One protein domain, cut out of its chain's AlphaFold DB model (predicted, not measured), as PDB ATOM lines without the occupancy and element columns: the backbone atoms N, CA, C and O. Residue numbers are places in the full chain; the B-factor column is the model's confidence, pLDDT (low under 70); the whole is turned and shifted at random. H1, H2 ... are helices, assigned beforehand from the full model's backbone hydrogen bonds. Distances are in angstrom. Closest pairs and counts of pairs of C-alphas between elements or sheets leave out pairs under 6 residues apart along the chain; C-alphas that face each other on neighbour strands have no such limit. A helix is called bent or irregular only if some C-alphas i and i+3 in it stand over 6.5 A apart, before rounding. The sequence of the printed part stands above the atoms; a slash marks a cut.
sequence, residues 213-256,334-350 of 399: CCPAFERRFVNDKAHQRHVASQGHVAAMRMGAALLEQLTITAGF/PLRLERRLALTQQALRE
ATOM      1  N   CYS A 213       7.251 -50.171 -12.076       85.62
ATOM      2  CA  CYS A 213       8.550 -50.700 -11.665       85.62
ATOM      3  C   CYS A 213       8.595 -52.234 -11.679       85.62
ATOM      4  O   CYS A 213       9.657 -52.831 -11.490       85.62
ATOM      5  N   CYS A 214       7.456 -52.894 -11.902       93.00
ATOM      6  CA  CYS A 214       7.378 -54.340 -11.926       93.00
ATOM      7  C   CYS A 214       7.883 -54.917 -13.265       93.00
ATOM      8  O   CYS A 214       7.440 -54.485 -14.330       93.00
ATOM      9  N   PRO A 215       8.710 -55.982 -13.262       87.44
ATOM     10  CA  PRO A 215       9.114 -56.673 -14.495       87.44
ATOM     11  C   PRO A 215       7.952 -57.276 -15.302       87.44
ATOM     12  O   PRO A 215       8.140 -57.672 -16.450       87.44
ATOM     13  N   ALA A 216       6.772 -57.408 -14.691       93.88
ATOM     14  CA  ALA A 216       5.556 -57.903 -15.327       93.88
ATOM     15  C   ALA A 216       4.518 -56.794 -15.576       93.88
ATOM     16  O   ALA A 216       3.348 -57.121 -15.758       93.88
ATOM     17  N   PHE A 217       4.924 -55.519 -15.579       94.62
ATOM     18  CA  PHE A 217       4.053 -54.396 -15.933       94.62
ATOM     19  C   PHE A 217       3.315 -54.672 -17.250       94.62
ATOM     20  O   PHE A 217       3.922 -55.155 -18.208       94.62
ATOM     21  N   GLU A 218       2.001 -54.445 -17.253       93.25
ATOM     22  CA  GLU A 218       1.070 -54.712 -18.361       93.25
ATOM     23  C   GLU A 218       0.987 -56.179 -18.829       93.25
ATOM     24  O   GLU A 218       0.250 -56.495 -19.767       93.25
ATOM     25  N   ARG A 219       1.671 -57.131 -18.173       94.31
ATOM     26  CA  ARG A 219       1.466 -58.551 -18.485       94.31
ATOM     27  C   ARG A 219       0.105 -59.000 -17.980       94.31
ATOM     28  O   ARG A 219      -0.173 -58.956 -16.783       94.31
ATOM     29  N   ARG A 220      -0.696 -59.521 -18.907       94.75
ATOM     30  CA  ARG A 220      -1.981 -60.152 -18.611       94.75
ATOM     31  C   ARG A 220      -1.766 -61.504 -17.949       94.75
ATOM     32  O   ARG A 220      -1.058 -62.364 -18.478       94.75
ATOM     33  N   PHE A 221      -2.374 -61.696 -16.785       95.12
ATOM     34  CA  PHE A 221      -2.306 -62.962 -16.071       95.12
ATOM     35  C   PHE A 221      -3.428 -63.892 -16.534       95.12
ATOM     36  O   PHE A 221      -4.542 -63.472 -16.819       95.12
ATOM     37  N   VAL A 222      -3.139 -65.194 -16.576       94.19
ATOM     38  CA  VAL A 222      -4.102 -66.210 -17.041       94.19
ATOM     39  C   VAL A 222      -5.337 -66.290 -16.131       94.19
ATOM     40  O   VAL A 222      -6.405 -66.690 -16.573       94.19
ATOM     41  N   ASN A 223      -5.203 -65.933 -14.850       94.06
ATOM     42  CA  ASN A 223      -6.309 -65.861 -13.898       94.06
ATOM     43  C   ASN A 223      -5.971 -64.946 -12.710       94.06
ATOM     44  O   ASN A 223      -4.798 -64.697 -12.418       94.06
ATOM     45  N   ASP A 224      -6.995 -64.520 -11.967       93.19
ATOM     46  CA  ASP A 224      -6.835 -63.655 -10.788       93.19
ATOM     47  C   ASP A 224      -5.942 -64.260  -9.708       93.19
ATOM     48  O   ASP A 224      -5.200 -63.552  -9.034       93.19
ATOM     49  N   LYS A 225      -5.946 -65.588  -9.550       94.25
ATOM     50  CA  LYS A 225      -5.070 -66.262  -8.578       94.25
ATOM     51  C   LYS A 225      -3.591 -66.141  -8.954       94.25
ATOM     52  O   LYS A 225      -2.731 -66.138  -8.075       94.25
ATOM     53  N   ALA A 226      -3.261 -66.104 -10.243       95.50
ATOM     54  CA  ALA A 226      -1.905 -65.864 -10.716       95.50
ATOM     55  C   ALA A 226      -1.517 -64.397 -10.511       95.50
ATOM     56  O   ALA A 226      -0.427 -64.150 -10.001       95.50
ATOM     57  N   HIS A 227      -2.428 -63.461 -10.800       96.56
ATOM     58  CA  HIS A 227      -2.232 -62.039 -10.518       96.56
ATOM     59  C   HIS A 227      -2.002 -61.782  -9.015       96.56
ATOM     60  O   HIS A 227      -0.993 -61.201  -8.631       96.56
ATOM     61  N   GLN A 228      -2.844 -62.330  -8.135       95.69
ATOM     62  CA  GLN A 228      -2.690 -62.198  -6.679       95.69
ATOM     63  C   GLN A 228      -1.373 -62.793  -6.165       95.69
ATOM     64  O   GLN A 228      -0.706 -62.184  -5.332       95.69
ATOM     65  N   ARG A 229      -0.958 -63.965  -6.670       96.69
ATOM     66  CA  ARG A 229       0.353 -64.548  -6.321       96.69
ATOM     67  C   ARG A 229       1.514 -63.690  -6.805       96.69
ATOM     68  O   ARG A 229       2.535 -63.634  -6.128       96.69
ATOM     69  N   HIS A 230       1.369 -63.049  -7.962       97.12
ATOM     70  CA  HIS A 230       2.362 -62.127  -8.484       97.12
ATOM     71  C   HIS A 230       2.486 -60.879  -7.604       97.12
ATOM     72  O   HIS A 230       3.591 -60.593  -7.144       97.12
ATOM     73  N   VAL A 231       1.374 -60.206  -7.296       96.50
ATOM     74  CA  VAL A 231       1.355 -59.006  -6.439       96.50
ATOM     75  C   VAL A 231       1.876 -59.319  -5.030       96.50
ATOM     76  O   VAL A 231       2.630 -58.542  -4.452       96.50
ATOM     77  N   ALA A 232       1.566 -60.506  -4.496       95.75
ATOM     78  CA  ALA A 232       2.078 -60.963  -3.203       95.75
ATOM     79  C   ALA A 232       3.535 -61.474  -3.241       95.75
ATOM     80  O   ALA A 232       4.101 -61.799  -2.194       95.75
ATOM     81  N   SER A 233       4.154 -61.603  -4.419       97.38
ATOM     82  CA  SER A 233       5.520 -62.116  -4.533       97.38
ATOM     83  C   SER A 233       6.540 -61.101  -4.010       97.38
ATOM     84  O   SER A 233       6.405 -59.894  -4.211       97.38
ATOM     85  N   GLN A 234       7.618 -61.587  -3.384       94.12
ATOM     86  CA  GLN A 234       8.683 -60.709  -2.879       94.12
ATOM     87  C   GLN A 234       9.314 -59.847  -3.982       94.12
ATOM     88  O   GLN A 234       9.693 -58.711  -3.714       94.12
ATOM     89  N   GLY A 235       9.388 -60.359  -5.216       91.00
ATOM     90  CA  GLY A 235       9.900 -59.602  -6.361       91.00
ATOM     91  C   GLY A 235       9.037 -58.384  -6.699       91.00
ATOM     92  O   GLY A 235       9.579 -57.307  -6.928       91.00
ATOM     93  N   HIS A 236       7.708 -58.526  -6.665       95.06
ATOM     94  CA  HIS A 236       6.788 -57.410  -6.892       95.06
ATOM     95  C   HIS A 236       6.848 -56.386  -5.746       95.06
ATOM     96  O   HIS A 236       6.984 -55.193  -5.996       95.06
ATOM     97  N   VAL A 237       6.858 -56.839  -4.485       93.88
ATOM     98  CA  VAL A 237       6.968 -55.945  -3.315       93.88
ATOM     99  C   VAL A 237       8.283 -55.155  -3.317       93.88
ATOM    100  O   VAL A 237       8.292 -53.966  -2.997       93.88
ATOM    101  N   ALA A 238       9.398 -55.793  -3.682       88.88
ATOM    102  CA  ALA A 238      10.685 -55.114  -3.811       88.88
ATOM    103  C   ALA A 238      10.664 -54.072  -4.941       88.88
ATOM    104  O   ALA A 238      11.126 -52.951  -4.740       88.88
ATOM    105  N   ALA A 239      10.078 -54.417  -6.092       85.19
ATOM    106  CA  ALA A 239       9.907 -53.496  -7.212       85.19
ATOM    107  C   ALA A 239       9.075 -52.258  -6.832       85.19
ATOM    108  O   ALA A 239       9.507 -51.145  -7.122       85.19
ATOM    109  N   MET A 240       7.955 -52.432  -6.115       92.31
ATOM    110  CA  MET A 240       7.140 -51.304  -5.636       92.31
ATOM    111  C   MET A 240       7.929 -50.370  -4.716       92.31
ATOM    112  O   MET A 240       7.857 -49.152  -4.842       92.31
ATOM    113  N   ARG A 241       8.701 -50.930  -3.774       89.69
ATOM    114  CA  ARG A 241       9.498 -50.123  -2.835       89.69
ATOM    115  C   ARG A 241      10.563 -49.302  -3.550       89.69
ATOM    116  O   ARG A 241      10.745 -48.138  -3.214       89.69
ATOM    117  N   MET A 242      11.240 -49.896  -4.532       81.38
ATOM    118  CA  MET A 242      12.218 -49.173  -5.350       81.38
ATOM    119  C   MET A 242      11.547 -48.081  -6.190       81.38
ATOM    120  O   MET A 242      12.076 -46.977  -6.283       81.38
ATOM    121  N   GLY A 243      10.367 -48.357  -6.752       83.56
ATOM    122  CA  GLY A 243       9.574 -47.362  -7.474       83.56
ATOM    123  C   GLY A 243       9.162 -46.173  -6.614       83.56
ATOM    124  O   GLY A 243       9.325 -45.027  -7.024       83.56
ATOM    125  N   ALA A 244       8.700 -46.439  -5.391       82.94
ATOM    126  CA  ALA A 244       8.343 -45.401  -4.430       82.94
ATOM    127  C   ALA A 244       9.553 -44.534  -4.044       82.94
ATOM    128  O   ALA A 244       9.460 -43.310  -4.086       82.94
ATOM    129  N   ALA A 245      10.703 -45.154  -3.752       81.62
ATOM    130  CA  ALA A 245      11.935 -44.430  -3.430       81.62
ATOM    131  C   ALA A 245      12.412 -43.540  -4.595       81.62
ATOM    132  O   ALA A 245      12.909 -42.436  -4.380       81.62
ATOM    133  N   LEU A 246      12.219 -43.993  -5.838       79.69
ATOM    134  CA  LEU A 246      12.515 -43.200  -7.029       79.69
ATOM    135  C   LEU A 246      11.625 -41.970  -7.155       79.69
ATOM    136  O   LEU A 246      12.125 -40.875  -7.397       79.69
ATOM    137  N   LEU A 247      10.315 -42.143  -6.990       81.12
ATOM    138  CA  LEU A 247       9.366 -41.032  -7.038       81.12
ATOM    139  C   LEU A 247       9.643 -40.012  -5.931       81.12
ATOM    140  O   LEU A 247       9.584 -38.808  -6.183       81.12
ATOM    141  N   GLU A 248      10.016 -40.475  -4.739       85.38
ATOM    142  CA  GLU A 248      10.431 -39.612  -3.632       85.38
ATOM    143  C   GLU A 248      11.692 -38.808  -3.992       85.38
ATOM    144  O   GLU A 248      11.694 -37.581  -3.869       85.38
ATOM    145  N   GLN A 249      12.730 -39.452  -4.540       78.44
ATOM    146  CA  GLN A 249      13.944 -38.757  -4.989       78.44
ATOM    147  C   GLN A 249      13.673 -37.720  -6.085       78.44
ATOM    148  O   GLN A 249      14.232 -36.620  -6.033       78.44
ATOM    149  N   LEU A 250      12.813 -38.036  -7.058       75.62
ATOM    150  CA  LEU A 250      12.412 -37.098  -8.113       75.62
ATOM    151  C   LEU A 250      11.630 -35.912  -7.551       75.62
ATOM    152  O   LEU A 250      11.847 -34.782  -7.976       75.62
ATOM    153  N   THR A 251      10.757 -36.156  -6.574       80.25
ATOM    154  CA  THR A 251       9.985 -35.096  -5.911       80.25
ATOM    155  C   THR A 251      10.913 -34.135  -5.172       80.25
ATOM    156  O   THR A 251      10.791 -32.920  -5.323       80.25
ATOM    157  N   ILE A 252      11.902 -34.666  -4.443       78.19
ATOM    158  CA  ILE A 252      12.917 -33.859  -3.753       78.19
ATOM    159  C   ILE A 252      13.729 -33.041  -4.767       78.19
ATOM    160  O   ILE A 252      13.878 -31.831  -4.609       78.19
ATOM    161  N   THR A 253      14.223 -33.664  -5.842       72.62
ATOM    162  CA  THR A 253      15.025 -32.952  -6.855       72.62
ATOM    163  C   THR A 253      14.224 -31.911  -7.637       72.62
ATOM    164  O   THR A 253      14.768 -30.856  -7.960       72.62
ATOM    165  N   ALA A 254      12.939 -32.156  -7.903       71.38
ATOM    166  CA  ALA A 254      12.052 -31.168  -8.509       71.38
ATOM    167  C   ALA A 254      11.803 -29.973  -7.569       71.38
ATOM    168  O   ALA A 254      11.896 -28.828  -8.013       71.38
ATOM    169  N   GLY A 255      11.577 -30.221  -6.272       75.00
ATOM    170  CA  GLY A 255      11.352 -29.170  -5.270       75.00
ATOM    171  C   GLY A 255      12.571 -28.275  -5.010       75.00
ATOM    172  O   GLY A 255      12.423 -27.082  -4.766       75.00
ATOM    173  N   PHE A 256      13.789 -28.808  -5.135       61.16
ATOM    174  CA  PHE A 256      15.015 -28.003  -5.019       61.16
ATOM    175  C   PHE A 256      15.234 -27.050  -6.204       61.16
ATOM    176  O   PHE A 256      15.921 -26.039  -6.068       61.16
ATOM    177  N   PRO A 334       9.879 -30.465 -17.010       56.78
ATOM    178  CA  PRO A 334       9.116 -31.652 -16.612       56.78
ATOM    179  C   PRO A 334       9.094 -32.737 -17.697       56.78
ATOM    180  O   PRO A 334       9.446 -33.887 -17.433       56.78
ATOM    181  N   LEU A 335       8.823 -32.356 -18.952       58.44
ATOM    182  CA  LEU A 335       8.773 -33.289 -20.086       58.44
ATOM    183  C   LEU A 335      10.125 -33.977 -20.358       58.44
ATOM    184  O   LEU A 335      10.172 -35.137 -20.777       58.44
ATOM    185  N   ARG A 336      11.254 -33.300 -20.103       70.19
ATOM    186  CA  ARG A 336      12.594 -33.907 -20.223       70.19
ATOM    187  C   ARG A 336      12.884 -34.921 -19.120       70.19
ATOM    188  O   ARG A 336      13.546 -35.924 -19.400       70.19
ATOM    189  N   LEU A 337      12.414 -34.675 -17.898       71.12
ATOM    190  CA  LEU A 337      12.580 -35.596 -16.771       71.12
ATOM    191  C   LEU A 337      11.706 -36.838 -16.937       71.12
ATOM    192  O   LEU A 337      12.221 -37.946 -16.813       71.12
ATOM    193  N   GLU A 338      10.439 -36.676 -17.320       75.94
ATOM    194  CA  GLU A 338       9.529 -37.794 -17.601       75.94
ATOM    195  C   GLU A 338      10.056 -38.682 -18.728       75.94
ATOM    196  O   GLU A 338      10.144 -39.904 -18.586       75.94
ATOM    197  N   ARG A 339      10.511 -38.075 -19.833       79.19
ATOM    198  CA  ARG A 339      11.103 -38.822 -20.948       79.19
ATOM    199  C   ARG A 339      12.361 -39.581 -20.526       79.19
ATOM    200  O   ARG A 339      12.576 -40.707 -20.969       79.19
ATOM    201  N   ARG A 340      13.199 -38.991 -19.667       77.06
ATOM    202  CA  ARG A 340      14.386 -39.666 -19.119       77.06
ATOM    203  C   ARG A 340      14.019 -40.797 -18.170       77.06
ATOM    204  O   ARG A 340      14.620 -41.861 -18.272       77.06
ATOM    205  N   LEU A 341      13.039 -40.597 -17.293       79.31
ATOM    206  CA  LEU A 341      12.541 -41.640 -16.403       79.31
ATOM    207  C   LEU A 341      12.029 -42.832 -17.212       79.31
ATOM    208  O   LEU A 341      12.426 -43.964 -16.945       79.31
ATOM    209  N   ALA A 342      11.227 -42.569 -18.247       81.56
ATOM    210  CA  ALA A 342      10.705 -43.592 -19.142       81.56
ATOM    211  C   ALA A 342      11.835 -44.376 -19.835       81.56
ATOM    212  O   ALA A 342      11.791 -45.606 -19.880       81.56
ATOM    213  N   LEU A 343      12.888 -43.689 -20.298       82.56
ATOM    214  CA  LEU A 343      14.073 -44.332 -20.879       82.56
ATOM    215  C   LEU A 343      14.843 -45.176 -19.854       82.56
ATOM    216  O   LEU A 343      15.285 -46.276 -20.182       82.56
ATOM    217  N   THR A 344      14.992 -44.705 -18.614       82.75
ATOM    218  CA  THR A 344      15.648 -45.467 -17.539       82.75
ATOM    219  C   THR A 344      14.832 -46.696 -17.145       82.75
ATOM    220  O   THR A 344      15.385 -47.785 -17.011       82.75
ATOM    221  N   GLN A 345      13.511 -46.568 -17.037       85.06
ATOM    222  CA  GLN A 345      12.611 -47.692 -16.774       85.06
ATOM    223  C   GLN A 345      12.617 -48.706 -17.925       85.06
ATOM    224  O   GLN A 345      12.644 -49.914 -17.687       85.06
ATOM    225  N   GLN A 346      12.626 -48.248 -19.179       88.94
ATOM    226  CA  GLN A 346      12.769 -49.128 -20.339       88.94
ATOM    227  C   GLN A 346      14.116 -49.862 -20.318       88.94
ATOM    228  O   GLN A 346      14.148 -51.079 -20.485       88.94
ATOM    229  N   ALA A 347      15.212 -49.156 -20.038       87.00
ATOM    230  CA  ALA A 347      16.540 -49.748 -19.926       87.00
ATOM    231  C   ALA A 347      16.611 -50.809 -18.815       87.00
ATOM    232  O   ALA A 347      17.167 -51.884 -19.034       87.00
ATOM    233  N   LEU A 348      15.977 -50.568 -17.662       87.44
ATOM    234  CA  LEU A 348      15.862 -51.548 -16.578       87.44
ATOM    235  C   LEU A 348      15.064 -52.789 -17.002       87.44
ATOM    236  O   LEU A 348      15.491 -53.910 -16.725       87.44
ATOM    237  N   ARG A 349      13.939 -52.608 -17.706       87.62
ATOM    238  CA  ARG A 349      13.112 -53.719 -18.219       87.62
ATOM    239  C   ARG A 349      13.857 -54.565 -19.245       87.62
ATOM    240  O   ARG A 349      13.757 -55.789 -19.229       87.62
ATOM    241  N   GLU A 350      14.624 -53.917 -20.111       94.00
ATOM    242  CA  GLU A 350      15.411 -54.586 -21.142       94.00
ATOM    243  C   GLU A 350      16.783 -55.056 -20.645       94.00
ATOM    244  O   GLU A 350      17.502 -55.692 -21.409       94.00
TER     245      GLU A 350
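What this domain is: This is residues 213 to 256 and 334 to 350 of the 399 residues of the protein "C2H2-type domain-containing protein" of Beauveria bassiana (strain ARSEF 2860) (UniProt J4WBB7). A long straight helix, H2, runs side by side with a shorter helix, H3, with a gap between them; H3 runs back the way H2 came, and a short third helix, H1, makes a corner with the beginning of H2 at one end of the whole. The first printed residues, Cys 213 and Cys 214, lie in the gap between H2 and H3, and the stretch without a named element runs from there out to Val 222 at the far end, where the chain folds back into H1. The printed part has 61 residues with three named helices, H1, H2 and H3 in that order along the chain, and no named strand; its class is all helix. It is loose, with a radius of gyration of the C-alphas of 14.0 A, and it spans 43 by 19 by 16 A along its three main axes.

Where its parts are: The longest helix is H2, residues 234 to 256, Gln 234 to Phe 256. Its 23 residues cover 33.4 A from first to last C-alpha, from C-alpha 234 at (8.683, -60.709, -2.879) to C-alpha 256 at (15.015, -28.003, -5.019). H3 comprises residues 334 to 350, Pro 334 to Glu 350, and is 24.2 A long from first to last C-alpha. It begins at C-alpha 334 at (9.116, -31.652, -16.612) and ends at C-alpha 350 at (15.411, -54.586, -21.142). H1, residues 224 to 231, Asp 224 to Val 231, has 8 residues and measures 10.4 A from first to last C-alpha; its C-alpha 224 is at (-6.835, -63.655, -10.788). No helix is bent. Residues 213 to 223 come before H1 and belong to no named element.

How they stand to each other: H2 touches no helix. H2 and H3 are near each other: no pair of their C-alphas is within 8 A, but 8 pairs are within 10 A. In the printed coordinates, y changes from -60.709 at C-alpha 234 to -28.003 at C-alpha 256, and it changes in the other sense along H3, from -31.652 at C-alpha 334 to -54.586 at C-alpha 350. H1 and H2 are close but not clearly touching, with 2 pairs of C-alphas within 8 A. Their closest C-alphas are those of His 230 and His 236, 6.7 A apart. Their lines stand at a steep tilt of 54 degrees, they run the same way, and their centres are 22.9 A apart. The link from H1 to H2 is tight, with 2 residues between them, Ala 232 and Ser 233. H1 and H3 are apart. In H1, H2 and H3, every pair of O i and N i+4 inside the helix is within hydrogen-bond range.

The domain as a whole: The outline is a rod. The two C-alphas farthest apart are those of Val 222 and Phe 256, at 44.4 A. The first and last printed C-alphas, those of Cys 213 and Glu 350, are 12.3 A apart. The mean of the C-alphas is at (7.860, -49.564, -11.346), and C-alpha 213 is at (8.550, -50.700, -11.665). The printed part has one cut: residues 257 to 333 are not printed, and C-alphas 256 and 334 are 13.5 A apart across it. The link from H2 to H3 is the link across the cut, with 77 residues not printed; no link that is printed whole is long. The mean pLDDT of the printed part is 85.6. Three printed residues of this predicted model have a pLDDT under 70, namely residue 256 and residues 334 to 335, on the two sides of the cut. The mean pLDDT is 96 in H1, 83 in H2 and 79 in H3.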